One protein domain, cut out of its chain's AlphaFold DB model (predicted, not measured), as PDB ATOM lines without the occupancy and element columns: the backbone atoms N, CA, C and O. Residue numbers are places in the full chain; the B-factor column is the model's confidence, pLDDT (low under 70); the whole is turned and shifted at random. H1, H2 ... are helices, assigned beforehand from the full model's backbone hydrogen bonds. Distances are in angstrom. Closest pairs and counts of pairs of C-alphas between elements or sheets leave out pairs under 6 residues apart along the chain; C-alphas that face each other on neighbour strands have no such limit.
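What this domain is: This is residues 215 to 238, 258 to 313 and 332 to 454 of the 459 residues of the protein "Kinesin motor domain-containing protein" of Phlebotomus papatasi (UniProt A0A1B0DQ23). Four long helices run side by side at shallow tilts in one elongated layer, in the order H1, H5, H2, H3, with H1 beside the early part of H5. The little helix H4 sits at the end where H3 leads into H5, and at the other end residues 437 to 454 of H5 stick out alone, adding to the length. The 203 printed residues hold five named helices, H1 to H5 along the chain, and no named strand: the class is all helix. The whole is an extended rod, with a radius of gyration of the C-alphas of 30.0 A and spans of 114 by 33 by 24 A.

Where its parts are: Find C-alpha 217 at (-14.610, 26.398, -2.352); there H1 begins, residues 217 to 238, 31.1 A long. H2 takes residues 258 to 313, 82.8 A, and H3 residues 332 to 371, 58.6 A. H4 is short, residues 373 to 376. H5 runs from residue 380 to residue 454, 110.2 A, ending at (64.593, 21.084, 17.581).

How they stand to each other: Look first at Val 224 and Val 392, the closest C-alphas of H1 and H5, 6.3 A apart: the two touch, at a shallow tilt of 16 degrees, opposite ways, H5 with residues 385 to 399 alone. H2 touches H5 at 7 degrees, a shallow tilt, the same way, closest at the C-alphas of Leu 295 and Arg 415, 5.8 A. H2 also touches H3 at a shallow tilt of 20 degrees, opposite ways, closest at the C-alphas of Gln 300 and Ala 334, 5.4 A. H3 and H5 are apart. H4 is close to H2 but not clearly touching, with the C-alphas of Leu 262 and Arg 376 closest at 6.9 A. In H1, H2, H3 and H5 every O i to N i+4 pair is within hydrogen-bond range; H4 is too short for such a pair.

The domain as a whole: The C-alphas of Arg 258 and Val 454, the two farthest apart, are 114.4 A from each other. Residues 239 to 257 and 314 to 331 are not printed; the gaps between C-alphas are 16.9 A and 19.5 A. The links H3 to H4 and H4 to H5 are tight. Mean pLDDT of the printed part is 78.6; 38 residues are under 70, among them 215 to 224 and 445 to 454.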
ATOM      1  N   PHE A 215     -11.884  22.505   1.881       48.97
ATOM      2  CA  PHE A 215     -12.120  23.896   2.154       48.97
ATOM      3  C   PHE A 215     -13.209  24.225   1.162       48.97
ATOM      4  O   PHE A 215     -13.089  23.817  -0.003       48.97
ATOM      5  N   PRO A 216     -14.293  24.870   1.600       54.09
ATOM      6  CA  PRO A 216     -15.583  24.682   0.975       54.09
ATOM      7  C   PRO A 216     -15.661  25.483  -0.324       54.09
ATOM      8  O   PRO A 216     -16.708  25.968  -0.671       54.09
ATOM      9  N   THR A 217     -14.580  25.696  -1.074       49.22
ATOM     10  CA  THR A 217     -14.610  26.398  -2.352       49.22
ATOM     11  C   THR A 217     -15.543  25.695  -3.328       49.22
ATOM     12  O   THR A 217     -16.247  26.388  -4.044       49.22
ATOM     13  N   THR A 218     -15.598  24.359  -3.333       56.12
ATOM     14  CA  THR A 218     -16.589  23.591  -4.104       56.12
ATOM     15  C   THR A 218     -17.992  23.749  -3.523       56.12
ATOM     16  O   THR A 218     -18.918  24.032  -4.266       56.12
ATOM     17  N   HIS A 219     -18.153  23.663  -2.201       57.66
ATOM     18  CA  HIS A 219     -19.442  23.870  -1.532       57.66
ATOM     19  C   HIS A 219     -19.998  25.296  -1.730       57.66
ATOM     20  O   HIS A 219     -21.141  25.445  -2.128       57.66
ATOM     21  N   TYR A 220     -19.189  26.340  -1.555       52.72
ATOM     22  CA  TYR A 220     -19.490  27.740  -1.855       52.72
ATOM     23  C   TYR A 220     -19.678  27.973  -3.356       52.72
ATOM     24  O   TYR A 220     -20.522  28.774  -3.731       52.72
ATOM     25  N   GLN A 221     -18.927  27.299  -4.238       60.53
ATOM     26  CA  GLN A 221     -19.188  27.353  -5.682       60.53
ATOM     27  C   GLN A 221     -20.576  26.801  -6.002       60.53
ATOM     28  O   GLN A 221     -21.314  27.471  -6.716       60.53
ATOM     29  N   ASN A 222     -20.925  25.649  -5.426       68.62
ATOM     30  CA  ASN A 222     -22.220  25.001  -5.594       68.62
ATOM     31  C   ASN A 222     -23.353  25.849  -4.994       68.62
ATOM     32  O   ASN A 222     -24.355  26.094  -5.655       68.62
ATOM     33  N   LEU A 223     -23.155  26.396  -3.793       64.00
ATOM     34  CA  LEU A 223     -24.116  27.274  -3.126       64.00
ATOM     35  C   LEU A 223     -24.326  28.583  -3.902       64.00
ATOM     36  O   LEU A 223     -25.453  29.038  -4.060       64.00
ATOM     37  N   VAL A 224     -23.259  29.182  -4.442       68.50
ATOM     38  CA  VAL A 224     -23.359  30.372  -5.304       68.50
ATOM     39  C   VAL A 224     -24.090  30.045  -6.604       68.50
ATOM     40  O   VAL A 224     -24.868  30.872  -7.076       68.50
ATOM     41  N   THR A 225     -23.879  28.867  -7.200       75.00
ATOM     42  CA  THR A 225     -24.645  28.453  -8.386       75.00
ATOM     43  C   THR A 225     -26.119  28.225  -8.063       75.00
ATOM     44  O   THR A 225     -26.958  28.784  -8.763       75.00
ATOM     45  N   GLU A 226     -26.439  27.529  -6.970       73.56
ATOM     46  CA  GLU A 226     -27.817  27.283  -6.523       73.56
ATOM     47  C   GLU A 226     -28.557  28.594  -6.224       73.56
ATOM     48  O   GLU A 226     -29.655  28.828  -6.725       73.56
ATOM     49  N   LEU A 227     -27.933  29.517  -5.485       67.69
ATOM     50  CA  LEU A 227     -28.539  30.816  -5.181       67.69
ATOM     51  C   LEU A 227     -28.693  31.696  -6.431       67.69
ATOM     52  O   LEU A 227     -29.673  32.429  -6.552       67.69
ATOM     53  N   ARG A 228     -27.765  31.628  -7.396       70.94
ATOM     54  CA  ARG A 228     -27.902  32.329  -8.687       70.94
ATOM     55  C   ARG A 228     -29.055  31.771  -9.518       70.94
ATOM     56  O   ARG A 228     -29.756  32.546 -10.173       70.94
ATOM     57  N   GLU A 229     -29.252  30.457  -9.506       76.81
ATOM     58  CA  GLU A 229     -30.393  29.802 -10.148       76.81
ATOM     59  C   GLU A 229     -31.708  30.225  -9.490       76.81
ATOM     60  O   GLU A 229     -32.641  30.608 -10.198       76.81
ATOM     61  N   GLU A 230     -31.750  30.289  -8.160       67.81
ATOM     62  CA  GLU A 230     -32.920  30.746  -7.407       67.81
ATOM     63  C   GLU A 230     -33.247  32.224  -7.681       67.81
ATOM     64  O   GLU A 230     -34.390  32.571  -7.986       67.81
ATOM     65  N   VAL A 231     -32.233  33.096  -7.709       71.00
ATOM     66  CA  VAL A 231     -32.380  34.507  -8.108       71.00
ATOM     67  C   VAL A 231     -32.940  34.630  -9.528       71.00
ATOM     68  O   VAL A 231     -33.762  35.507  -9.801       71.00
ATOM     69  N   ASN A 232     -32.511  33.776 -10.461       72.94
ATOM     70  CA  ASN A 232     -33.031  33.783 -11.829       72.94
ATOM     71  C   ASN A 232     -34.466  33.243 -11.902       72.94
ATOM     72  O   ASN A 232     -35.281  33.795 -12.646       72.94
ATOM     73  N   ARG A 233     -34.797  32.225 -11.101       75.31
ATOM     74  CA  ARG A 233     -36.144  31.658 -10.980       75.31
ATOM     75  C   ARG A 233     -37.141  32.680 -10.434       75.31
ATOM     76  O   ARG A 233     -38.197  32.866 -11.035       75.31
ATOM     77  N   LEU A 234     -36.795  33.382  -9.354       63.16
ATOM     78  CA  LEU A 234     -37.629  34.433  -8.758       63.16
ATOM     79  C   LEU A 234     -37.801  35.628  -9.704       63.16
ATOM     80  O   LEU A 234     -38.922  36.090  -9.910       63.16
ATOM     81  N   LYS A 235     -36.731  36.064 -10.387       66.94
ATOM     82  CA  LYS A 235     -36.837  37.081 -11.453       66.94
ATOM     83  C   LYS A 235     -37.800  36.660 -12.565       66.94
ATOM     84  O   LYS A 235     -38.536  37.505 -13.067       66.94
ATOM     85  N   ALA A 236     -37.780  35.388 -12.966       72.25
ATOM     86  CA  ALA A 236     -38.682  34.862 -13.985       72.25
ATOM     87  C   ALA A 236     -40.133  34.810 -13.485       72.25
ATOM     88  O   ALA A 236     -41.019  35.268 -14.206       72.25
ATOM     89  N   LYS A 237     -40.366  34.354 -12.243       67.94
ATOM     90  CA  LYS A 237     -41.692  34.344 -11.598       67.94
ATOM     91  C   LYS A 237     -42.329  35.732 -11.550       67.94
ATOM     92  O   LYS A 237     -43.444  35.887 -12.040       67.94
ATOM     93  N   MET A 238     -41.590  36.750 -11.104       61.16
ATOM     94  CA  MET A 238     -42.062  38.144 -11.083       61.16
ATOM     95  C   MET A 238     -42.370  38.708 -12.482       61.16
ATOM     96  O   MET A 238     -43.176  39.625 -12.634       61.16
ATOM     97  N   ARG A 258     -43.028  55.149  -6.806       71.56
ATOM     98  CA  ARG A 258     -42.374  54.209  -5.868       71.56
ATOM     99  C   ARG A 258     -41.676  53.057  -6.593       71.56
ATOM    100  O   ARG A 258     -40.531  52.735  -6.283       71.56
ATOM    101  N   ARG A 259     -42.317  52.476  -7.614       71.94
ATOM    102  CA  ARG A 259     -41.716  51.413  -8.442       71.94
ATOM    103  C   ARG A 259     -40.505  51.895  -9.241       71.94
ATOM    104  O   ARG A 259     -39.555  51.132  -9.414       71.94
ATOM    105  N   ALA A 260     -40.521  53.128  -9.747       75.94
ATOM    106  CA  ALA A 260     -39.377  53.714 -10.445       75.94
ATOM    107  C   ALA A 260     -38.193  53.958  -9.492       75.94
ATOM    108  O   ALA A 260     -37.060  53.610  -9.824       75.94
ATOM    109  N   GLU A 261     -38.461  54.472  -8.290       76.12
ATOM    110  CA  GLU A 261     -37.454  54.687  -7.243       76.12
ATOM    111  C   GLU A 261     -36.823  53.367  -6.766       76.12
ATOM    112  O   GLU A 261     -35.600  53.266  -6.676       76.12
ATOM    113  N   LEU A 262     -37.626  52.316  -6.560       76.00
ATOM    114  CA  LEU A 262     -37.148  50.965  -6.229       76.00
ATOM    115  C   LEU A 262     -36.269  50.358  -7.330       76.00
ATOM    116  O   LEU A 262     -35.239  49.741  -7.046       76.00
ATOM    117  N   ARG A 263     -36.645  50.532  -8.604       79.25
ATOM    118  CA  ARG A 263     -35.824  50.071  -9.738       79.25
ATOM    119  C   ARG A 263     -34.478  50.777  -9.777       79.25
ATOM    120  O   ARG A 263     -33.465  50.111  -9.976       79.25
ATOM    121  N   PHE A 264     -34.480  52.091  -9.560       82.44
ATOM    122  CA  PHE A 264     -33.262  52.884  -9.490       82.44
ATOM    123  C   PHE A 264     -32.361  52.415  -8.339       82.44
ATOM    124  O   PHE A 264     -31.180  52.156  -8.562       82.44
ATOM    125  N   LEU A 265     -32.917  52.208  -7.140       79.50
ATOM    126  CA  LEU A 265     -32.167  51.719  -5.980       79.50
ATOM    127  C   LEU A 265     -31.550  50.336  -6.237       79.50
ATOM    128  O   LEU A 265     -30.360  50.121  -6.009       79.50
ATOM    129  N   ARG A 266     -32.328  49.405  -6.800       79.50
ATOM    130  CA  ARG A 266     -31.839  48.075  -7.187       79.50
ATOM    131  C   ARG A 266     -30.697  48.153  -8.200       79.50
ATOM    132  O   ARG A 266     -29.741  47.381  -8.111       79.50
ATOM    133  N   GLU A 267     -30.792  49.049  -9.176       84.38
ATOM    134  CA  GLU A 267     -29.725  49.266 -10.150       84.38
ATOM    135  C   GLU A 267     -28.459  49.817  -9.480       84.38
ATOM    136  O   GLU A 267     -27.371  49.294  -9.730       84.38
ATOM    137  N   GLN A 268     -28.592  50.778  -8.559       86.44
ATOM    138  CA  GLN A 268     -27.473  51.311  -7.774       86.44
ATOM    139  C   GLN A 268     -26.786  50.235  -6.924       86.44
ATOM    140  O   GLN A 268     -25.555  50.161  -6.918       86.44
ATOM    141  N   ILE A 269     -27.550  49.349  -6.279       84.19
ATOM    142  CA  ILE A 269     -27.007  48.228  -5.495       84.19
ATOM    143  C   ILE A 269     -26.207  47.287  -6.398       84.19
ATOM    144  O   ILE A 269     -25.044  46.993  -6.128       84.19
ATOM    145  N   VAL A 270     -26.779  46.868  -7.531       84.44
ATOM    146  CA  VAL A 270     -26.092  45.972  -8.475       84.44
ATOM    147  C   VAL A 270     -24.829  46.619  -9.051       84.44
ATOM    148  O   VAL A 270     -23.818  45.937  -9.241       84.44
ATOM    149  N   LEU A 271     -24.858  47.921  -9.346       86.81
ATOM    150  CA  LEU A 271     -23.682  48.660  -9.810       86.81
ATOM    151  C   LEU A 271     -22.604  48.734  -8.726       86.81
ATOM    152  O   LEU A 271     -21.438  48.465  -9.021       86.81
ATOM    153  N   THR A 272     -22.992  49.014  -7.483       88.38
ATOM    154  CA  THR A 272     -22.086  49.060  -6.327       88.38
ATOM    155  C   THR A 272     -21.448  47.695  -6.083       88.38
ATOM    156  O   THR A 272     -20.227  47.592  -6.005       88.38
ATOM    157  N   PHE A 273     -22.231  46.617  -6.108       87.69
ATOM    158  CA  PHE A 273     -21.735  45.243  -5.987       87.69
ATOM    159  C   PHE A 273     -20.744  44.875  -7.095       87.69
ATOM    160  O   PHE A 273     -19.666  44.333  -6.831       87.69
ATOM    161  N   LYS A 274     -21.044  45.237  -8.350       85.38
ATOM    162  CA  LYS A 274     -20.117  45.043  -9.477       85.38
ATOM    163  C   LYS A 274     -18.811  45.814  -9.285       85.38
ATOM    164  O   LYS A 274     -17.744  45.267  -9.579       85.38
ATOM    165  N   GLN A 275     -18.883  47.060  -8.816       89.62
ATOM    166  CA  GLN A 275     -17.703  47.874  -8.517       89.62
ATOM    167  C   GLN A 275     -16.881  47.254  -7.385       89.62
ATOM    168  O   GLN A 275     -15.678  47.055  -7.558       89.62
ATOM    169  N   GLN A 276     -17.525  46.839  -6.293       89.88
ATOM    170  CA  GLN A 276     -16.873  46.184  -5.163       89.88
ATOM    171  C   GLN A 276     -16.155  44.898  -5.596       89.88
ATOM    172  O   GLN A 276     -14.990  44.691  -5.262       89.88
ATOM    173  N   MET A 277     -16.794  44.062  -6.420       86.50
ATOM    174  CA  MET A 277     -16.164  42.850  -6.958       86.50
ATOM    175  C   MET A 277     -15.001  43.145  -7.911       86.50
ATOM    176  O   MET A 277     -14.023  42.396  -7.947       86.50
ATOM    177  N   LYS A 278     -15.078  44.228  -8.693       87.38
ATOM    178  CA  LYS A 278     -13.970  44.670  -9.551       87.38
ATOM    179  C   LYS A 278     -12.770  45.119  -8.712       87.38
ATOM    180  O   LYS A 278     -11.649  44.733  -9.033       87.38
ATOM    181  N   LEU A 279     -13.007  45.882  -7.645       90.19
ATOM    182  CA  LEU A 279     -11.965  46.335  -6.723       90.19
ATOM    183  C   LEU A 279     -11.323  45.158  -5.978       90.19
ATOM    184  O   LEU A 279     -10.102  45.065  -5.966       90.19
ATOM    185  N   ARG A 280     -12.109  44.193  -5.478       88.44
ATOM    186  CA  ARG A 280     -11.570  42.970  -4.850       88.44
ATOM    187  C   ARG A 280     -10.699  42.138  -5.794       88.44
ATOM    188  O   ARG A 280      -9.661  41.638  -5.379       88.44
ATOM    189  N   ARG A 281     -11.083  41.997  -7.071       85.38
ATOM    190  CA  ARG A 281     -10.241  41.313  -8.074       85.38
ATOM    191  C   ARG A 281      -8.935  42.060  -8.334       85.38
ATOM    192  O   ARG A 281      -7.885  41.434  -8.356       85.38
ATOM    193  N   ARG A 282      -9.000  43.387  -8.477       88.56
ATOM    194  CA  ARG A 282      -7.809  44.232  -8.640       88.56
ATOM    195  C   ARG A 282      -6.876  44.131  -7.428       88.56
ATOM    196  O   ARG A 282      -5.669  44.051  -7.616       88.56
ATOM    197  N   LEU A 283      -7.436  44.115  -6.216       89.00
ATOM    198  CA  LEU A 283      -6.690  43.935  -4.972       89.00
ATOM    199  C   LEU A 283      -5.967  42.585  -4.968       89.00
ATOM    200  O   LEU A 283      -4.747  42.558  -4.861       89.00
ATOM    201  N   LEU A 284      -6.695  41.494  -5.232       83.75
ATOM    202  CA  LEU A 284      -6.138  40.143  -5.329       83.75
ATOM    203  C   LEU A 284      -4.989  40.046  -6.351       83.75
ATOM    204  O   LEU A 284      -3.966  39.418  -6.086       83.75
ATOM    205  N   GLU A 285      -5.156  40.643  -7.533       84.75
ATOM    206  CA  GLU A 285      -4.130  40.666  -8.582       84.75
ATOM    207  C   GLU A 285      -2.883  41.443  -8.140       84.75
ATOM    208  O   GLU A 285      -1.761  40.967  -8.336       84.75
ATOM    209  N   ALA A 286      -3.067  42.610  -7.514       88.62
ATOM    210  CA  ALA A 286      -1.973  43.437  -7.019       88.62
ATOM    211  C   ALA A 286      -1.215  42.751  -5.868       88.62
ATOM    212  O   ALA A 286       0.011  42.664  -5.912       88.62
ATOM    213  N   GLU A 287      -1.928  42.190  -4.891       88.19
ATOM    214  CA  GLU A 287      -1.351  41.411  -3.792       88.19
ATOM    215  C   GLU A 287      -0.601  40.177  -4.306       88.19
ATOM    216  O   GLU A 287       0.536  39.926  -3.907       88.19
ATOM    217  N   SER A 288      -1.186  39.436  -5.256       84.75
ATOM    218  CA  SER A 288      -0.519  38.295  -5.890       84.75
ATOM    219  C   SER A 288       0.761  38.709  -6.618       84.75
ATOM    220  O   SER A 288       1.708  37.921  -6.679       84.75
ATOM    221  N   HIS A 289       0.801  39.912  -7.193       88.25
ATOM    222  CA  HIS A 289       2.002  40.434  -7.833       88.25
ATOM    223  C   HIS A 289       3.079  40.788  -6.801       88.25
ATOM    224  O   HIS A 289       4.224  40.365  -6.958       88.25
ATOM    225  N   VAL A 290       2.709  41.470  -5.709       90.31
ATOM    226  CA  VAL A 290       3.613  41.764  -4.579       90.31
ATOM    227  C   VAL A 290       4.214  40.474  -4.019       90.31
ATOM    228  O   VAL A 290       5.430  40.369  -3.891       90.31
ATOM    229  N   MET A 291       3.388  39.455  -3.782       88.06
ATOM    230  CA  MET A 291       3.831  38.131  -3.337       88.06
ATOM    231  C   MET A 291       4.849  37.492  -4.296       88.06
ATOM    232  O   MET A 291       5.826  36.882  -3.861       88.06
ATOM    233  N   GLY A 292       4.636  37.622  -5.610       82.75
ATOM    234  CA  GLY A 292       5.577  37.148  -6.626       82.75
ATOM    235  C   GLY A 292       6.929  37.862  -6.548       82.75
ATOM    236  O   GLY A 292       7.966  37.196  -6.519       82.75
ATOM    237  N   LEU A 293       6.899  39.193  -6.437       90.06
ATOM    238  CA  LEU A 293       8.082  40.045  -6.296       90.06
ATOM    239  C   LEU A 293       8.872  39.730  -5.019       90.06
ATOM    240  O   LEU A 293      10.096  39.639  -5.073       90.06
ATOM    241  N   GLU A 294       8.204  39.481  -3.890       89.31
ATOM    242  CA  GLU A 294       8.863  39.064  -2.642       89.31
ATOM    243  C   GLU A 294       9.611  37.732  -2.804       89.31
ATOM    244  O   GLU A 294      10.736  37.572  -2.326       89.31
ATOM    245  N   LEU A 295       9.026  36.771  -3.527       86.12
ATOM    246  CA  LEU A 295       9.694  35.505  -3.830       86.12
ATOM    247  C   LEU A 295      10.884  35.682  -4.783       86.12
ATOM    248  O   LEU A 295      11.861  34.940  -4.669       86.12
ATOM    249  N   ASP A 296      10.802  36.605  -5.743       86.31
ATOM    250  CA  ASP A 296      11.928  36.960  -6.612       86.31
ATOM    251  C   ASP A 296      13.050  37.651  -5.832       86.31
ATOM    252  O   ASP A 296      14.212  37.282  -5.999       86.31
ATOM    253  N   ALA A 297      12.723  38.560  -4.910       89.62
ATOM    254  CA  ALA A 297      13.701  39.193  -4.029       89.62
ATOM    255  C   ALA A 297      14.473  38.149  -3.202       89.62
ATOM    256  O   ALA A 297      15.705  38.161  -3.175       89.62
ATOM    257  N   GLU A 298      13.776  37.176  -2.603       86.44
ATOM    258  CA  GLU A 298      14.432  36.089  -1.858       86.44
ATOM    259  C   GLU A 298      15.325  35.209  -2.747       86.44
ATOM    260  O   GLU A 298      16.382  34.740  -2.310       86.44
ATOM    261  N   ARG A 299      14.960  35.011  -4.022       86.69
ATOM    262  CA  ARG A 299      15.832  34.326  -4.991       86.69
ATOM    263  C   ARG A 299      17.115  35.114  -5.251       86.69
ATOM    264  O   ARG A 299      18.191  34.516  -5.215       86.69
ATOM    265  N   GLN A 300      17.025  36.427  -5.457       86.38
ATOM    266  CA  GLN A 300      18.210  37.272  -5.659       86.38
ATOM    267  C   GLN A 300      19.104  37.296  -4.416       86.38
ATOM    268  O   GLN A 300      20.322  37.125  -4.511       86.38
ATOM    269  N   HIS A 301      18.510  37.383  -3.224       85.94
ATOM    270  CA  HIS A 301      19.243  37.273  -1.966       85.94
ATOM    271  C   HIS A 301      20.001  35.948  -1.813       85.94
ATOM    272  O   HIS A 301      21.105  35.932  -1.264       85.94
ATOM    273  N   MET A 302      19.453  34.839  -2.320       81.25
ATOM    274  CA  MET A 302      20.143  33.546  -2.339       81.25
ATOM    275  C   MET A 302      21.414  33.583  -3.203       81.25
ATOM    276  O   MET A 302      22.441  33.025  -2.808       81.25
ATOM    277  N   ILE A 303      21.360  34.241  -4.367       81.56
ATOM    278  CA  ILE A 303      22.496  34.391  -5.291       81.56
ATOM    279  C   ILE A 303      23.588  35.248  -4.647       81.56
ATOM    280  O   ILE A 303      24.751  34.838  -4.602       81.56
ATOM    281  N   ILE A 304      23.200  36.389  -4.069       81.25
ATOM    282  CA  ILE A 304      24.109  37.294  -3.352       81.25
ATOM    283  C   ILE A 304      24.789  36.554  -2.191       81.25
ATOM    284  O   ILE A 304      26.016  36.569  -2.073       81.25
ATOM    285  N   SER A 305      24.013  35.836  -1.371       76.31
ATOM    286  CA  SER A 305      24.539  35.071  -0.234       76.31
ATOM    287  C   SER A 305      25.491  33.951  -0.665       76.31
ATOM    288  O   SER A 305      26.468  33.678   0.031       76.31
ATOM    289  N   HIS A 306      25.220  33.285  -1.791       75.75
ATOM    290  CA  HIS A 306      26.097  32.246  -2.327       75.75
ATOM    291  C   HIS A 306      27.458  32.816  -2.737       75.75
ATOM    292  O   HIS A 306      28.493  32.226  -2.424       75.75
ATOM    293  N   TRP A 307      27.475  33.975  -3.398       72.94
ATOM    294  CA  TRP A 307      28.737  34.590  -3.788       72.94
ATOM    295  C   TRP A 307      29.539  35.120  -2.599       72.94
ATOM    296  O   TRP A 307      30.744  34.888  -2.549       72.94
ATOM    297  N   GLN A 308      28.889  35.745  -1.609       68.56
ATOM    298  CA  GLN A 308      29.557  36.178  -0.374       68.56
ATOM    299  C   GLN A 308      30.299  35.015   0.305       68.56
ATOM    300  O   GLN A 308      31.449  35.167   0.715       68.56
ATOM    301  N   GLY A 309      29.691  33.824   0.337       64.69
ATOM    302  CA  GLY A 309      30.352  32.624   0.850       64.69
ATOM    303  C   GLY A 309      31.515  32.122  -0.005       64.69
ATOM    304  O   GLY A 309      32.490  31.600   0.530       64.69
ATOM    305  N   ARG A 310      31.449  32.300  -1.328       64.62
ATOM    306  CA  ARG A 310      32.535  31.929  -2.248       64.62
ATOM    307  C   ARG A 310      33.730  32.876  -2.142       64.62
ATOM    308  O   ARG A 310      34.861  32.406  -2.150       64.62
ATOM    309  N   MET A 311      33.487  34.178  -1.994       57.50
ATOM    310  CA  MET A 311      34.552  35.160  -1.769       57.50
ATOM    311  C   MET A 311      35.235  34.988  -0.419       57.50
ATOM    312  O   MET A 311      36.454  35.085  -0.366       57.50
ATOM    313  N   GLY A 312      34.493  34.647   0.640       55.75
ATOM    314  CA  GLY A 312      35.098  34.293   1.929       55.75
ATOM    315  C   GLY A 312      36.109  33.142   1.823       55.75
ATOM    316  O   GLY A 312      37.105  33.150   2.532       55.75
ATOM    317  N   LYS A 313      35.904  32.198   0.889       54.72
ATOM    318  CA  LYS A 313      36.850  31.104   0.592       54.72
ATOM    319  C   LYS A 313      38.002  31.511  -0.342       54.72
ATOM    320  O   LYS A 313      39.036  30.857  -0.324       54.72
ATOM    321  N   ARG A 332      26.306  41.707  -9.780       77.56
ATOM    322  CA  ARG A 332      25.911  43.050 -10.202       77.56
ATOM    323  C   ARG A 332      24.527  42.995 -10.852       77.56
ATOM    324  O   ARG A 332      23.700  43.850 -10.554       77.56
ATOM    325  N   SER A 333      24.249  41.949 -11.639       81.94
ATOM    326  CA  SER A 333      22.897  41.652 -12.134       81.94
ATOM    327  C   SER A 333      21.910  41.427 -10.988       81.94
ATOM    328  O   SER A 333      20.891  42.104 -10.940       81.94
ATOM    329  N   ALA A 334      22.238  40.567 -10.017       83.06
ATOM    330  CA  ALA A 334      21.358  40.265  -8.886       83.06
ATOM    331  C   ALA A 334      21.011  41.499  -8.026       83.06
ATOM    332  O   ALA A 334      19.858  41.666  -7.638       83.06
ATOM    333  N   TRP A 335      21.969  42.394  -7.756       84.50
ATOM    334  CA  TRP A 335      21.709  43.653  -7.040       84.50
ATOM    335  C   TRP A 335      20.864  44.629  -7.859       84.50
ATOM    336  O   TRP A 335      19.961  45.259  -7.312       84.50
ATOM    337  N   ASN A 336      21.127  44.741  -9.164       87.50
ATOM    338  CA  ASN A 336      20.333  45.589 -10.055       87.50
ATOM    339  C   ASN A 336      18.886  45.086 -10.165       87.50
ATOM    340  O   ASN A 336      17.946  45.880 -10.117       87.50
ATOM    341  N   GLU A 337      18.706  43.769 -10.281       89.12
ATOM    342  CA  GLU A 337      17.401  43.112 -10.275       89.12
ATOM    343  C   GLU A 337      16.690  43.318  -8.936       89.12
ATOM    344  O   GLU A 337      15.521  43.691  -8.932       89.12
ATOM    345  N   LEU A 338      17.388  43.176  -7.806       91.19
ATOM    346  CA  LEU A 338      16.820  43.426  -6.481       91.19
ATOM    347  C   LEU A 338      16.328  44.876  -6.332       91.19
ATOM    348  O   LEU A 338      15.192  45.097  -5.922       91.19
ATOM    349  N   ALA A 339      17.122  45.861  -6.759       91.56
ATOM    350  CA  ALA A 339      16.723  47.271  -6.737       91.56
ATOM    351  C   ALA A 339      15.549  47.582  -7.690       91.56
ATOM    352  O   ALA A 339      14.766  48.509  -7.461       91.56
ATOM    353  N   ALA A 340      15.411  46.843  -8.795       91.06
ATOM    354  CA  ALA A 340      14.238  46.933  -9.662       91.06
ATOM    355  C   ALA A 340      12.996  46.325  -8.989       91.06
ATOM    356  O   ALA A 340      11.940  46.956  -8.988       91.06
ATOM    357  N   ILE A 341      13.145  45.154  -8.364       91.56
ATOM    358  CA  ILE A 341      12.084  44.466  -7.622       91.56
ATOM    359  C   ILE A 341      11.573  45.337  -6.471       91.56
ATOM    360  O   ILE A 341      10.365  45.481  -6.318       91.56
ATOM    361  N   GLU A 342      12.454  45.968  -5.695       93.00
ATOM    362  CA  GLU A 342      12.066  46.846  -4.583       93.00
ATOM    363  C   GLU A 342      11.243  48.056  -5.047       93.00
ATOM    364  O   GLU A 342      10.242  48.409  -4.415       93.00
ATOM    365  N   ARG A 343      11.620  48.670  -6.177       94.56
ATOM    366  CA  ARG A 343      10.865  49.783  -6.774       94.56
ATOM    367  C   ARG A 343       9.482  49.343  -7.240       94.56
ATOM    368  O   ARG A 343       8.501  50.022  -6.934       94.56
ATOM    369  N   GLU A 344       9.393  48.212  -7.936       93.75
ATOM    370  CA  GLU A 344       8.108  47.689  -8.412       93.75
ATOM    371  C   GLU A 344       7.228  47.236  -7.238       93.75
ATOM    372  O   GLU A 344       6.033  47.521  -7.202       93.75
ATOM    373  N   MET A 345       7.822  46.624  -6.210       93.50
ATOM    374  CA  MET A 345       7.116  46.216  -4.998       93.50
ATOM    375  C   MET A 345       6.528  47.426  -4.269       93.50
ATOM    376  O   MET A 345       5.376  47.371  -3.843       93.50
ATOM    377  N   LYS A 346       7.278  48.530  -4.155       95.06
ATOM    378  CA  LYS A 346       6.758  49.784  -3.591       95.06
ATOM    379  C   LYS A 346       5.555  50.291  -4.390       95.06
ATOM    380  O   LYS A 346       4.503  50.532  -3.811       95.06
ATOM    381  N   ARG A 347       5.679  50.353  -5.720       95.06
ATOM    382  CA  ARG A 347       4.600  50.790  -6.617       95.06
ATOM    383  C   ARG A 347       3.322  49.964  -6.441       95.06
ATOM    384  O   ARG A 347       2.235  50.529  -6.386       95.06
ATOM    385  N   TYR A 348       3.433  48.639  -6.359       93.31
ATOM    386  CA  TYR A 348       2.258  47.786  -6.174       93.31
ATOM    387  C   TYR A 348       1.694  47.834  -4.753       93.31
ATOM    388  O   TYR A 348       0.479  47.748  -4.608       93.31
ATOM    389  N   LYS A 349       2.522  48.044  -3.722       93.69
ATOM    390  CA  LYS A 349       2.035  48.315  -2.359       93.69
ATOM    391  C   LYS A 349       1.203  49.600  -2.302       93.69
ATOM    392  O   LYS A 349       0.147  49.600  -1.678       93.69
ATOM    393  N   ASP A 350       1.609  50.642  -3.028       94.81
ATOM    394  CA  ASP A 350       0.818  51.874  -3.150       94.81
ATOM    395  C   ASP A 350      -0.523  51.618  -3.873       94.81
ATOM    396  O   ASP A 350      -1.563  52.141  -3.474       94.81
ATOM    397  N   ILE A 351      -0.532  50.764  -4.910       92.81
ATOM    398  CA  ILE A 351      -1.764  50.357  -5.615       92.81
ATOM    399  C   ILE A 351      -2.700  49.555  -4.704       92.81
ATOM    400  O   ILE A 351      -3.913  49.770  -4.762       92.81
ATOM    401  N   VAL A 352      -2.162  48.634  -3.899       91.50
ATOM    402  CA  VAL A 352      -2.920  47.857  -2.906       91.50
ATOM    403  C   VAL A 352      -3.609  48.813  -1.938       91.50
ATOM    404  O   VAL A 352      -4.837  48.819  -1.885       91.50
ATOM    405  N   LEU A 353      -2.848  49.712  -1.306       94.94
ATOM    406  CA  LEU A 353      -3.374  50.680  -0.342       94.94
ATOM    407  C   LEU A 353      -4.472  51.571  -0.943       94.94
ATOM    408  O   LEU A 353      -5.526  51.764  -0.340       94.94
ATOM    409  N   ALA A 354      -4.260  52.095  -2.155       95.31
ATOM    410  CA  ALA A 354      -5.268  52.903  -2.839       95.31
ATOM    411  C   ALA A 354      -6.538  52.093  -3.164       95.31
ATOM    412  O   ALA A 354      -7.655  52.583  -3.014       95.31
ATOM    413  N   THR A 355      -6.380  50.833  -3.580       92.56
ATOM    414  CA  THR A 355      -7.514  49.958  -3.910       92.56
ATOM    415  C   THR A 355      -8.301  49.557  -2.659       92.56
ATOM    416  O   THR A 355      -9.522  49.444  -2.733       92.56
ATOM    417  N   GLU A 356      -7.638  49.370  -1.516       92.44
ATOM    418  CA  GLU A 356      -8.288  49.130  -0.219       92.44
ATOM    419  C   GLU A 356      -9.143  50.326   0.213       92.44
ATOM    420  O   GLU A 356     -10.290  50.147   0.623       92.44
ATOM    421  N   GLN A 357      -8.625  51.549   0.056       94.44
ATOM    422  CA  GLN A 357      -9.376  52.778   0.341       94.44
ATOM    423  C   GLN A 357     -10.612  52.910  -0.561       94.44
ATOM    424  O   GLN A 357     -11.717  53.147  -0.066       94.44
ATOM    425  N   ASP A 358     -10.452  52.690  -1.870       93.38
ATOM    426  CA  ASP A 358     -11.568  52.684  -2.825       93.38
ATOM    427  C   ASP A 358     -12.615  51.615  -2.467       93.38
ATOM    428  O   ASP A 358     -13.824  51.842  -2.585       93.38
ATOM    429  N   LEU A 359     -12.158  50.435  -2.031       91.00
ATOM    430  CA  LEU A 359     -13.021  49.321  -1.652       91.00
ATOM    431  C   LEU A 359     -13.833  49.640  -0.395       91.00
ATOM    432  O   LEU A 359     -15.023  49.322  -0.362       91.00
ATOM    433  N   GLU A 360     -13.229  50.289   0.598       90.19
ATOM    434  CA  GLU A 360     -13.915  50.701   1.824       90.19
ATOM    435  C   GLU A 360     -14.960  51.791   1.547       90.19
ATOM    436  O   GLU A 360     -16.100  51.676   2.000       90.19
ATOM    437  N   LEU A 361     -14.641  52.782   0.709       92.06
ATOM    438  CA  LEU A 361     -15.619  53.780   0.255       92.06
ATOM    439  C   LEU A 361     -16.793  53.130  -0.492       92.06
ATOM    440  O   LEU A 361     -17.951  53.506  -0.308       92.06
ATOM    441  N   CYS A 362     -16.511  52.139  -1.340       90.88
ATOM    442  CA  CYS A 362     -17.538  51.382  -2.053       90.88
ATOM    443  C   CYS A 362     -18.399  50.545  -1.091       90.88
ATOM    444  O   CYS A 362     -19.618  50.493  -1.248       90.88
ATOM    445  N   ARG A 363     -17.789  49.947  -0.059       87.50
ATOM    446  CA  ARG A 363     -18.489  49.194   0.990       87.50
ATOM    447  C   ARG A 363     -19.438  50.091   1.784       87.50
ATOM    448  O   ARG A 363     -20.584  49.709   1.981       87.50
ATOM    449  N   GLN A 364     -18.996  51.284   2.181       89.38
ATOM    450  CA  GLN A 364     -19.828  52.257   2.901       89.38
ATOM    451  C   GLN A 364     -21.037  52.704   2.074       89.38
ATOM    452  O   GLN A 364     -22.148  52.763   2.595       89.38
ATOM    453  N   LYS A 365     -20.848  52.944   0.768       88.81
ATOM    454  CA  LYS A 365     -21.963  53.203  -0.157       88.81
ATOM    455  C   LYS A 365     -22.932  52.022  -0.233       88.81
ATOM    456  O   LYS A 365     -24.134  52.243  -0.274       88.81
ATOM    457  N   GLY A 366     -22.417  50.792  -0.246       85.44
ATOM    458  CA  GLY A 366     -23.233  49.576  -0.221       85.44
ATOM    459  C   GLY A 366     -24.120  49.495   1.022       85.44
ATOM    460  O   GLY A 366     -25.323  49.329   0.874       85.44
ATOM    461  N   VAL A 367     -23.547  49.707   2.211       85.38
ATOM    462  CA  VAL A 367     -24.290  49.699   3.485       85.38
ATOM    463  C   VAL A 367     -25.365  50.787   3.511       85.38
ATOM    464  O   VAL A 367     -26.506  50.498   3.839       85.38
ATOM    465  N   ALA A 368     -25.046  52.012   3.079       86.31
ATOM    466  CA  ALA A 368     -26.035  53.090   3.018       86.31
ATOM    467  C   ALA A 368     -27.219  52.751   2.089       86.31
ATOM    468  O   ALA A 368     -28.366  53.035   2.416       86.31
ATOM    469  N   LEU A 369     -26.952  52.110   0.945       82.75
ATOM    470  CA  LEU A 369     -28.006  51.645   0.038       82.75
ATOM    471  C   LEU A 369     -28.816  50.484   0.632       82.75
ATOM    472  O   LEU A 369     -30.005  50.376   0.339       82.75
ATOM    473  N   GLU A 370     -28.188  49.620   1.433       77.12
ATOM    474  CA  GLU A 370     -28.862  48.524   2.133       77.12
ATOM    475  C   GLU A 370     -29.767  49.027   3.263       77.12
ATOM    476  O   GLU A 370     -30.883  48.529   3.406       77.12
ATOM    477  N   ASP A 371     -29.350  50.059   3.996       81.50
ATOM    478  CA  ASP A 371     -30.152  50.692   5.050       81.50
ATOM    479  C   ASP A 371     -31.396  51.411   4.489       81.50
ATOM    480  O   ASP A 371     -32.425  51.485   5.157       81.50
ATOM    481  N   GLU A 372     -31.349  51.890   3.239       79.25
ATOM    482  CA  GLU A 372     -32.497  52.507   2.549       79.25
ATOM    483  C   GLU A 372     -33.525  51.483   2.012       79.25
ATOM    484  O   GLU A 372     -34.628  51.866   1.602       79.25
ATOM    485  N   LEU A 373     -33.199  50.181   1.997       72.06
ATOM    486  CA  LEU A 373     -34.075  49.126   1.466       72.06
ATOM    487  C   LEU A 373     -35.384  48.946   2.262       72.06
ATOM    488  O   LEU A 373     -36.445  48.900   1.632       72.06
ATOM    489  N   PRO A 374     -35.383  48.827   3.606       68.19
ATOM    490  CA  PRO A 374     -36.581  48.458   4.362       68.19
ATOM    491  C   PRO A 374     -37.693  49.510   4.303       68.19
ATOM    492  O   PRO A 374     -38.867  49.147   4.332       68.19
ATOM    493  N   GLU A 375     -37.338  50.793   4.184       67.50
ATOM    494  CA  GLU A 375     -38.296  51.908   4.140       67.50
ATOM    495  C   GLU A 375     -39.025  52.028   2.794       67.50
ATOM    496  O   GLU A 375     -40.104  52.618   2.718       67.50
ATOM    497  N   ARG A 376     -38.452  51.469   1.720       67.44
ATOM    498  CA  ARG A 376     -38.949  51.649   0.346       67.44
ATOM    499  C   ARG A 376     -39.637  50.418  -0.240       67.44
ATOM    500  O   ARG A 376     -40.266  50.542  -1.287       67.44
ATOM    501  N   ILE A 377     -39.544  49.254   0.408       67.75
ATOM    502  CA  ILE A 377     -40.110  47.988  -0.086       67.75
ATOM    503  C   ILE A 377     -41.490  47.727   0.530       67.75
ATOM    504  O   ILE A 377     -41.618  47.585   1.747       67.75
ATOM    505  N   SER A 378     -42.512  47.596  -0.319       65.06
ATOM    506  CA  SER A 378     -43.894  47.279   0.076       65.06
ATOM    507  C   SER A 378     -44.308  45.819  -0.165       65.06
ATOM    508  O   SER A 378     -45.317  45.395   0.393       65.06
ATOM    509  N   SER A 379     -43.554  45.053  -0.967       73.50
ATOM    510  CA  SER A 379     -43.841  43.649  -1.308       73.50
ATOM    511  C   SER A 379     -42.858  42.676  -0.647       73.50
ATOM    512  O   SER A 379     -41.641  42.863  -0.731       73.50
ATOM    513  N   ASP A 380     -43.378  41.605  -0.041       71.75
ATOM    514  CA  ASP A 380     -42.568  40.555   0.591       71.75
ATOM    515  C   ASP A 380     -41.674  39.812  -0.423       71.75
ATOM    516  O   ASP A 380     -40.523  39.502  -0.119       71.75
ATOM    517  N   GLU A 381     -42.138  39.624  -1.662       68.25
ATOM    518  CA  GLU A 381     -41.370  38.975  -2.740       68.25
ATOM    519  C   GLU A 381     -40.177  39.828  -3.207       68.25
ATOM    520  O   GLU A 381     -39.105  39.314  -3.537       68.25
ATOM    521  N   GLU A 382     -40.334  41.156  -3.223       70.69
ATOM    522  CA  GLU A 382     -39.252  42.085  -3.568       70.69
ATOM    523  C   GLU A 382     -38.191  42.134  -2.466       70.69
ATOM    524  O   GLU A 382     -36.993  42.181  -2.767       70.69
ATOM    525  N   ARG A 383     -38.626  42.061  -1.201       75.69
ATOM    526  CA  ARG A 383     -37.738  41.961  -0.038       75.69
ATOM    527  C   ARG A 383     -36.919  40.674  -0.082       75.69
ATOM    528  O   ARG A 383     -35.706  40.724   0.117       75.69
ATOM    529  N   GLU A 384     -37.553  39.547  -0.399       76.94
ATOM    530  CA  GLU A 384     -36.875  38.254  -0.536       76.94
ATOM    531  C   GLU A 384     -35.853  38.265  -1.686       76.94
ATOM    532  O   GLU A 384     -34.699  37.872  -1.499       76.94
ATOM    533  N   LEU A 385     -36.222  38.796  -2.859       76.38
ATOM    534  CA  LEU A 385     -35.308  38.894  -4.002       76.38
ATOM    535  C   LEU A 385     -34.072  39.757  -3.694       76.38
ATOM    536  O   LEU A 385     -32.959  39.401  -4.094       76.38
ATOM    537  N   LEU A 386     -34.256  40.902  -3.034       76.44
ATOM    538  CA  LEU A 386     -33.157  41.799  -2.665       76.44
ATOM    539  C   LEU A 386     -32.266  41.175  -1.586       76.44
ATOM    540  O   LEU A 386     -31.046  41.208  -1.730       76.44
ATOM    541  N   GLY A 387     -32.855  40.503  -0.591       77.50
ATOM    542  CA  GLY A 387     -32.107  39.741   0.411       77.50
ATOM    543  C   GLY A 387     -31.240  38.640  -0.209       77.50
ATOM    544  O   GLY A 387     -30.061  38.514   0.123       77.50
ATOM    545  N   LEU A 388     -31.775  37.894  -1.182       77.62
ATOM    546  CA  LEU A 388     -31.002  36.891  -1.922       77.62
ATOM    547  C   LEU A 388     -29.878  37.514  -2.761       77.62
ATOM    548  O   LEU A 388     -28.791  36.944  -2.839       77.62
ATOM    549  N   LEU A 389     -30.100  38.681  -3.375       78.25
ATOM    550  CA  LEU A 389     -29.067  39.393  -4.136       78.25
ATOM    551  C   LEU A 389     -27.900  39.846  -3.247       78.25
ATOM    552  O   LEU A 389     -26.748  39.617  -3.623       78.25
ATOM    553  N   CYS A 390     -28.186  40.440  -2.085       80.25
ATOM    554  CA  CYS A 390     -27.168  40.793  -1.091       80.25
ATOM    555  C   CYS A 390     -26.424  39.541  -0.617       80.25
ATOM    556  O   CYS A 390     -25.196  39.505  -0.644       80.25
ATOM    557  N   ARG A 391     -27.151  38.457  -0.312       79.94
ATOM    558  CA  ARG A 391     -26.541  37.208   0.156       79.94
ATOM    559  C   ARG A 391     -25.622  36.553  -0.875       79.94
ATOM    560  O   ARG A 391     -24.551  36.064  -0.523       79.94
ATOM    561  N   VAL A 392     -26.010  36.540  -2.152       77.88
ATOM    562  CA  VAL A 392     -25.147  36.054  -3.243       77.88
ATOM    563  C   VAL A 392     -23.871  36.885  -3.321       77.88
ATOM    564  O   VAL A 392     -22.782  36.331  -3.455       77.88
ATOM    565  N   HIS A 393     -23.999  38.208  -3.224       81.69
ATOM    566  CA  HIS A 393     -22.857  39.110  -3.273       81.69
ATOM    567  C   HIS A 393     -21.909  38.925  -2.081       81.69
ATOM    568  O   HIS A 393     -20.702  38.842  -2.296       81.69
ATOM    569  N   GLU A 394     -22.428  38.773  -0.858       80.25
ATOM    570  CA  GLU A 394     -21.643  38.433   0.341       80.25
ATOM    571  C   GLU A 394     -20.843  37.140   0.153       80.25
ATOM    572  O   GLU A 394     -19.638  37.109   0.387       80.25
ATOM    573  N   LEU A 395     -21.484  36.078  -0.342       76.56
ATOM    574  CA  LEU A 395     -20.814  34.796  -0.563       76.56
ATOM    575  C   LEU A 395     -19.746  34.879  -1.664       76.56
ATOM    576  O   LEU A 395     -18.694  34.243  -1.568       76.56
ATOM    577  N   GLU A 396     -19.985  35.662  -2.718       77.56
ATOM    578  CA  GLU A 396     -18.976  35.933  -3.747       77.56
ATOM    579  C   GLU A 396     -17.797  36.737  -3.194       77.56
ATOM    580  O   GLU A 396     -16.642  36.445  -3.516       77.56
ATOM    581  N   ALA A 397     -18.085  37.704  -2.327       79.56
ATOM    582  CA  ALA A 397     -17.107  38.450  -1.559       79.56
ATOM    583  C   ALA A 397     -16.229  37.520  -0.709       79.56
ATOM    584  O   ALA A 397     -15.002  37.552  -0.852       79.56
ATOM    585  N   ASP A 398     -16.841  36.675   0.118       78.12
ATOM    586  CA  ASP A 398     -16.155  35.733   1.005       78.12
ATOM    587  C   ASP A 398     -15.306  34.736   0.220       78.12
ATOM    588  O   ASP A 398     -14.160  34.458   0.575       78.12
ATOM    589  N   LYS A 399     -15.818  34.246  -0.915       78.44
ATOM    590  CA  LYS A 399     -15.064  33.366  -1.815       78.44
ATOM    591  C   LYS A 399     -13.771  34.020  -2.305       78.44
ATOM    592  O   LYS A 399     -12.737  33.352  -2.355       78.44
ATOM    593  N   VAL A 400     -13.822  35.293  -2.701       78.38
ATOM    594  CA  VAL A 400     -12.627  36.025  -3.151       78.38
ATOM    595  C   VAL A 400     -11.659  36.244  -1.987       78.38
ATOM    596  O   VAL A 400     -10.462  36.032  -2.170       78.38
ATOM    597  N   SER A 401     -12.157  36.574  -0.792       80.00
ATOM    598  CA  SER A 401     -11.325  36.725   0.412       80.00
ATOM    599  C   SER A 401     -10.604  35.425   0.785       80.00
ATOM    600  O   SER A 401      -9.388  35.418   0.949       80.00
ATOM    601  N   LEU A 402     -11.312  34.291   0.798       79.06
ATOM    602  CA  LEU A 402     -10.712  32.974   1.045       79.06
ATOM    603  C   LEU A 402      -9.657  32.607  -0.013       79.06
ATOM    604  O   LEU A 402      -8.643  31.976   0.291       79.06
ATOM    605  N   GLN A 403      -9.882  32.992  -1.273       79.75
ATOM    606  CA  GLN A 403      -8.894  32.800  -2.335       79.75
ATOM    607  C   GLN A 403      -7.637  33.656  -2.105       79.75
ATOM    608  O   GLN A 403      -6.531  33.155  -2.334       79.75
ATOM    609  N   ALA A 404      -7.794  34.897  -1.637       76.56
ATOM    610  CA  ALA A 404      -6.689  35.784  -1.275       76.56
ATOM    611  C   ALA A 404      -5.859  35.199  -0.124       76.56
ATOM    612  O   ALA A 404      -4.654  34.997  -0.277       76.56
ATOM    613  N   GLU A 405      -6.510  34.810   0.976       80.38
ATOM    614  CA  GLU A 405      -5.861  34.190   2.139       80.38
ATOM    615  C   GLU A 405      -5.083  32.925   1.759       80.38
ATOM    616  O   GLU A 405      -3.955  32.707   2.208       80.38
ATOM    617  N   ARG A 406      -5.652  32.093   0.877       79.56
ATOM    618  CA  ARG A 406      -4.980  30.888   0.383       79.56
ATOM    619  C   ARG A 406      -3.705  31.220  -0.389       79.56
ATOM    620  O   ARG A 406      -2.684  30.561  -0.181       79.56
ATOM    621  N   LEU A 407      -3.767  32.188  -1.303       78.06
ATOM    622  CA  LEU A 407      -2.604  32.609  -2.087       78.06
ATOM    623  C   LEU A 407      -1.531  33.229  -1.187       78.06
ATOM    624  O   LEU A 407      -0.361  32.866  -1.321       78.06
ATOM    625  N   ALA A 408      -1.935  34.055  -0.220       79.81
ATOM    626  CA  ALA A 408      -1.050  34.639   0.783       79.81
ATOM    627  C   ALA A 408      -0.328  33.560   1.596       79.81
ATOM    628  O   ALA A 408       0.905  33.527   1.618       79.81
ATOM    629  N   ARG A 409      -1.071  32.606   2.173       82.94
ATOM    630  CA  ARG A 409      -0.501  31.497   2.954       82.94
ATOM    631  C   ARG A 409       0.443  30.642   2.110       82.94
ATOM    632  O   ARG A 409       1.521  30.270   2.570       82.94
ATOM    633  N   GLN A 410       0.081  30.347   0.858       78.81
ATOM    634  CA  GLN A 410       0.943  29.578  -0.041       78.81
ATOM    635  C   GLN A 410       2.230  30.337  -0.403       78.81
ATOM    636  O   GLN A 410       3.301  29.728  -0.458       78.81
ATOM    637  N   SER A 411       2.138  31.642  -0.666       78.56
ATOM    638  CA  SER A 411       3.307  32.477  -0.946       78.56
ATOM    639  C   SER A 411       4.220  32.578   0.272       78.56
ATOM    640  O   SER A 411       5.430  32.388   0.153       78.56
ATOM    641  N   GLU A 412       3.650  32.779   1.460       82.62
ATOM    642  CA  GLU A 412       4.410  32.881   2.700       82.62
ATOM    643  C   GLU A 412       5.184  31.594   3.001       82.62
ATOM    644  O   GLU A 412       6.367  31.659   3.337       82.62
ATOM    645  N   LEU A 413       4.563  30.425   2.818       79.12
ATOM    646  CA  LEU A 413       5.250  29.140   2.960       79.12
ATOM    647  C   LEU A 413       6.446  29.037   2.006       79.12
ATOM    648  O   LEU A 413       7.556  28.734   2.444       79.12
ATOM    649  N   ARG A 414       6.259  29.384   0.725       78.94
ATOM    650  CA  ARG A 414       7.349  29.393  -0.268       78.94
ATOM    651  C   ARG A 414       8.462  30.372   0.107       78.94
ATOM    652  O   ARG A 414       9.636  30.070  -0.101       78.94
ATOM    653  N   ARG A 415       8.107  31.539   0.648       83.19
ATOM    654  CA  ARG A 415       9.062  32.558   1.096       83.19
ATOM    655  C   ARG A 415       9.877  32.036   2.278       83.19
ATOM    656  O   ARG A 415      11.103  32.097   2.242       83.19
ATOM    657  N   ARG A 416       9.216  31.456   3.285       82.12
ATOM    658  CA  ARG A 416       9.866  30.841   4.454       82.12
ATOM    659  C   ARG A 416      10.788  29.687   4.057       82.12
ATOM    660  O   ARG A 416      11.898  29.621   4.570       82.12
ATOM    661  N   ASP A 417      10.392  28.837   3.109       80.00
ATOM    662  CA  ASP A 417      11.251  27.759   2.592       80.00
ATOM    663  C   ASP A 417      12.550  28.306   1.973       80.00
ATOM    664  O   ASP A 417      13.638  27.792   2.241       80.00
ATOM    665  N   LEU A 418      12.466  29.383   1.181       80.62
ATOM    666  CA  LEU A 418      13.650  30.048   0.623       80.62
ATOM    667  C   LEU A 418      14.533  30.658   1.721       80.62
ATOM    668  O   LEU A 418      15.754  30.510   1.673       80.62
ATOM    669  N   GLN A 419      13.937  31.288   2.733       82.88
ATOM    670  CA  GLN A 419      14.681  31.841   3.868       82.88
ATOM    671  C   GLN A 419      15.396  30.751   4.677       82.88
ATOM    672  O   GLN A 419      16.566  30.912   5.026       82.88
ATOM    673  N   LEU A 420      14.737  29.613   4.915       83.69
ATOM    674  CA  LEU A 420      15.332  28.452   5.580       83.69
ATOM    675  C   LEU A 420      16.506  27.891   4.775       83.69
ATOM    676  O   LEU A 420      17.580  27.679   5.332       83.69
ATOM    677  N   LEU A 421      16.348  27.727   3.459       81.25
ATOM    678  CA  LEU A 421      17.434  27.284   2.580       81.25
ATOM    679  C   LEU A 421      18.637  28.237   2.623       81.25
ATOM    680  O   LEU A 421      19.786  27.785   2.617       81.25
ATOM    681  N   ARG A 422      18.391  29.550   2.682       82.12
ATOM    682  CA  ARG A 422      19.444  30.564   2.817       82.12
ATOM    683  C   ARG A 422      20.157  30.435   4.165       82.12
ATOM    684  O   ARG A 422      21.385  30.388   4.189       82.12
ATOM    685  N   ALA A 423      19.405  30.327   5.259       81.19
ATOM    686  CA  ALA A 423      19.949  30.178   6.605       81.19
ATOM    687  C   ALA A 423      20.757  28.878   6.764       81.19
ATOM    688  O   ALA A 423      21.865  28.898   7.296       81.19
ATOM    689  N   GLU A 424      20.262  27.752   6.242       82.19
ATOM    690  CA  GLU A 424      20.988  26.476   6.242       82.19
ATOM    691  C   GLU A 424      22.312  26.569   5.480       82.19
ATOM    692  O   GLU A 424      23.327  26.033   5.931       82.19
ATOM    693  N   ARG A 425      22.325  27.258   4.333       78.56
ATOM    694  CA  ARG A 425      23.557  27.500   3.571       78.56
ATOM    695  C   ARG A 425      24.544  28.359   4.350       78.56
ATOM    696  O   ARG A 425      25.720  28.010   4.394       78.56
ATOM    697  N   GLN A 426      24.081  29.445   4.966       79.81
ATOM    698  CA  GLN A 426      24.927  30.293   5.808       79.81
ATOM    699  C   GLN A 426      25.502  29.506   6.988       79.81
ATOM    700  O   GLN A 426      26.701  29.588   7.236       79.81
ATOM    701  N   ARG A 427      24.697  28.663   7.648       81.19
ATOM    702  CA  ARG A 427      25.178  27.787   8.724       81.19
ATOM    703  C   ARG A 427      26.278  26.840   8.243       81.19
ATOM    704  O   ARG A 427      27.324  26.779   8.877       81.19
ATOM    705  N   ARG A 428      26.080  26.152   7.110       79.69
ATOM    706  CA  ARG A 428      27.106  25.264   6.524       79.69
ATOM    707  C   ARG A 428      28.390  26.016   6.189       79.69
ATOM    708  O   ARG A 428      29.474  25.506   6.427       79.69
ATOM    709  N   LEU A 429      28.276  27.233   5.659       75.81
ATOM    710  CA  LEU A 429      29.436  28.078   5.397       75.81
ATOM    711  C   LEU A 429      30.184  28.419   6.696       75.81
ATOM    712  O   LEU A 429      31.406  28.321   6.728       75.81
ATOM    713  N   CYS A 430      29.473  28.790   7.762       77.94
ATOM    714  CA  CYS A 430      30.085  29.037   9.067       77.94
ATOM    715  C   CYS A 430      30.774  27.778   9.621       77.94
ATOM    716  O   CYS A 430      31.901  27.870  10.097       77.94
ATOM    717  N   GLU A 431      30.137  26.607   9.525       81.44
ATOM    718  CA  GLU A 431      30.723  25.318   9.923       81.44
ATOM    719  C   GLU A 431      31.998  25.000   9.119       81.44
ATOM    720  O   GLU A 431      33.024  24.648   9.707       81.44
ATOM    721  N   ASP A 432      31.971  25.198   7.797       77.31
ATOM    722  CA  ASP A 432      33.132  25.040   6.914       77.31
ATOM    723  C   ASP A 432      34.286  25.962   7.341       77.31
ATOM    724  O   ASP A 432      35.424  25.502   7.465       77.31
ATOM    725  N   ILE A 433      34.003  27.247   7.590       76.06
ATOM    726  CA  ILE A 433      35.003  28.238   8.020       76.06
ATOM    727  C   ILE A 433      35.611  27.824   9.362       76.06
ATOM    728  O   ILE A 433      36.832  27.726   9.470       76.06
ATOM    729  N   ILE A 434      34.781  27.495  10.358       78.56
ATOM    730  CA  ILE A 434      35.244  27.057  11.683       78.56
ATOM    731  C   ILE A 434      36.108  25.796  11.562       78.56
ATOM    732  O   ILE A 434      37.164  25.706  12.187       78.56
ATOM    733  N   SER A 435      35.698  24.821  10.745       79.38
ATOM    734  CA  SER A 435      36.466  23.585  10.536       79.38
ATOM    735  C   SER A 435      37.819  23.834   9.862       79.38
ATOM    736  O   SER A 435      38.803  23.149  10.148       79.38
ATOM    737  N   THR A 436      37.885  24.820   8.969       75.38
ATOM    738  CA  THR A 436      39.108  25.204   8.259       75.38
ATOM    739  C   THR A 436      40.052  25.943   9.199       75.38
ATOM    740  O   THR A 436      41.213  25.557   9.313       75.38
ATOM    741  N   GLN A 437      39.541  26.903   9.971       76.94
ATOM    742  CA  GLN A 437      40.301  27.606  11.007       76.94
ATOM    743  C   GLN A 437      40.857  26.644  12.064       76.94
ATOM    744  O   GLN A 437      42.034  26.732  12.401       76.94
ATOM    745  N   ARG A 438      40.061  25.671  12.540       78.44
ATOM    746  CA  ARG A 438      40.544  24.635  13.474       78.44
ATOM    747  C   ARG A 438      41.709  23.835  12.897       78.44
ATOM    748  O   ARG A 438      42.725  23.697  13.569       78.44
ATOM    749  N   ARG A 439      41.603  23.378  11.642       78.19
ATOM    750  CA  ARG A 439      42.693  22.656  10.963       78.19
ATOM    751  C   ARG A 439      43.959  23.500  10.819       78.19
ATOM    752  O   ARG A 439      45.052  22.975  11.003       78.19
ATOM    753  N   LEU A 440      43.826  24.790  10.511       77.50
ATOM    754  CA  LEU A 440      44.967  25.707  10.423       77.50
ATOM    755  C   LEU A 440      45.639  25.909  11.788       77.50
ATOM    756  O   LEU A 440      46.863  25.838  11.876       77.50
ATOM    757  N   ILE A 441      44.854  26.086  12.855       76.94
ATOM    758  CA  ILE A 441      45.361  26.228  14.229       76.94
ATOM    759  C   ILE A 441      46.078  24.949  14.683       76.94
ATOM    760  O   ILE A 441      47.186  25.025  15.211       76.94
ATOM    761  N   GLU A 442      45.491  23.773  14.446       78.94
ATOM    762  CA  GLU A 442      46.124  22.481  14.745       78.94
ATOM    763  C   GLU A 442      47.426  22.300  13.952       78.94
ATOM    764  O   GLU A 442      48.451  21.925  14.520       78.94
ATOM    765  N   GLY A 443      47.425  22.643  12.661       73.88
ATOM    766  CA  GLY A 443      48.623  22.629  11.821       73.88
ATOM    767  C   GLY A 443      49.730  23.545  12.350       73.88
ATOM    768  O   GLY A 443      50.877  23.115  12.478       73.88
ATOM    769  N   MET A 444      49.398  24.783  12.731       70.56
ATOM    770  CA  MET A 444      50.349  25.728  13.332       70.56
ATOM    771  C   MET A 444      50.855  25.264  14.705       70.56
ATOM    772  O   MET A 444      52.034  25.449  15.009       70.56
ATOM    773  N   SER A 445      50.007  24.626  15.517       65.81
ATOM    774  CA  SER A 445      50.387  24.046  16.814       65.81
ATOM    775  C   SER A 445      51.382  22.886  16.658       65.81
ATOM    776  O   SER A 445      52.366  22.793  17.393       65.81
ATOM    777  N   ILE A 446      51.194  22.041  15.639       60.09
ATOM    778  CA  ILE A 446      52.126  20.955  15.303       60.09
ATOM    779  C   ILE A 446      53.467  21.511  14.810       60.09
ATOM    780  O   ILE A 446      54.525  20.981  15.156       60.09
ATOM    781  N   ILE A 447      53.441  22.582  14.010       60.12
ATOM    782  CA  ILE A 447      54.655  23.250  13.526       60.12
ATOM    783  C   ILE A 447      55.430  23.851  14.706       60.12
ATOM    784  O   ILE A 447      56.615  23.564  14.861       60.12
ATOM    785  N   THR A 448      54.769  24.596  15.591       57.88
ATOM    786  CA  THR A 448      55.411  25.191  16.779       57.88
ATOM    787  C   THR A 448      55.980  24.136  17.736       57.88
ATOM    788  O   THR A 448      57.115  24.282  18.183       57.88
ATOM    789  N   GLN A 449      55.287  23.015  17.975       54.84
ATOM    790  CA  GLN A 449      55.838  21.904  18.769       54.84
ATOM    791  C   GLN A 449      57.058  21.227  18.127       54.84
ATOM    792  O   GLN A 449      57.944  20.760  18.844       54.84
ATOM    793  N   LYS A 450      57.123  21.148  16.790       56.28
ATOM    794  CA  LYS A 450      58.313  20.637  16.092       56.28
ATOM    795  C   LYS A 450      59.503  21.581  16.246       56.28
ATOM    796  O   LYS A 450      60.594  21.091  16.512       56.28
ATOM    797  N   TYR A 451      59.297  22.893  16.145       52.91
ATOM    798  CA  TYR A 451      60.370  23.877  16.332       52.91
ATOM    799  C   TYR A 451      60.918  23.882  17.770       52.91
ATOM    800  O   TYR A 451      62.131  23.814  17.945       52.91
ATOM    801  N   LEU A 452      60.055  23.808  18.792       52.94
ATOM    802  CA  LEU A 452      60.488  23.697  20.197       52.94
ATOM    803  C   LEU A 452      61.274  22.407  20.505       52.94
ATOM    804  O   LEU A 452      62.157  22.410  21.360       52.94
ATOM    805  N   LYS A 453      60.988  21.293  19.817       52.34
ATOM    806  CA  LYS A 453      61.763  20.045  19.973       52.34
ATOM    807  C   LYS A 453      63.142  20.102  19.317       52.34
ATOM    808  O   LYS A 453      64.040  19.407  19.779       52.34
ATOM    809  N   VAL A 454      63.302  20.898  18.259       54.41
ATOM    810  CA  VAL A 454      64.593  21.084  17.581       54.41
ATOM    811  C   VAL A 454      65.509  21.994  18.403       54.41
ATOM    812  O   VAL A 454      66.691  21.695  18.521       54.41
TER     813      VAL A 454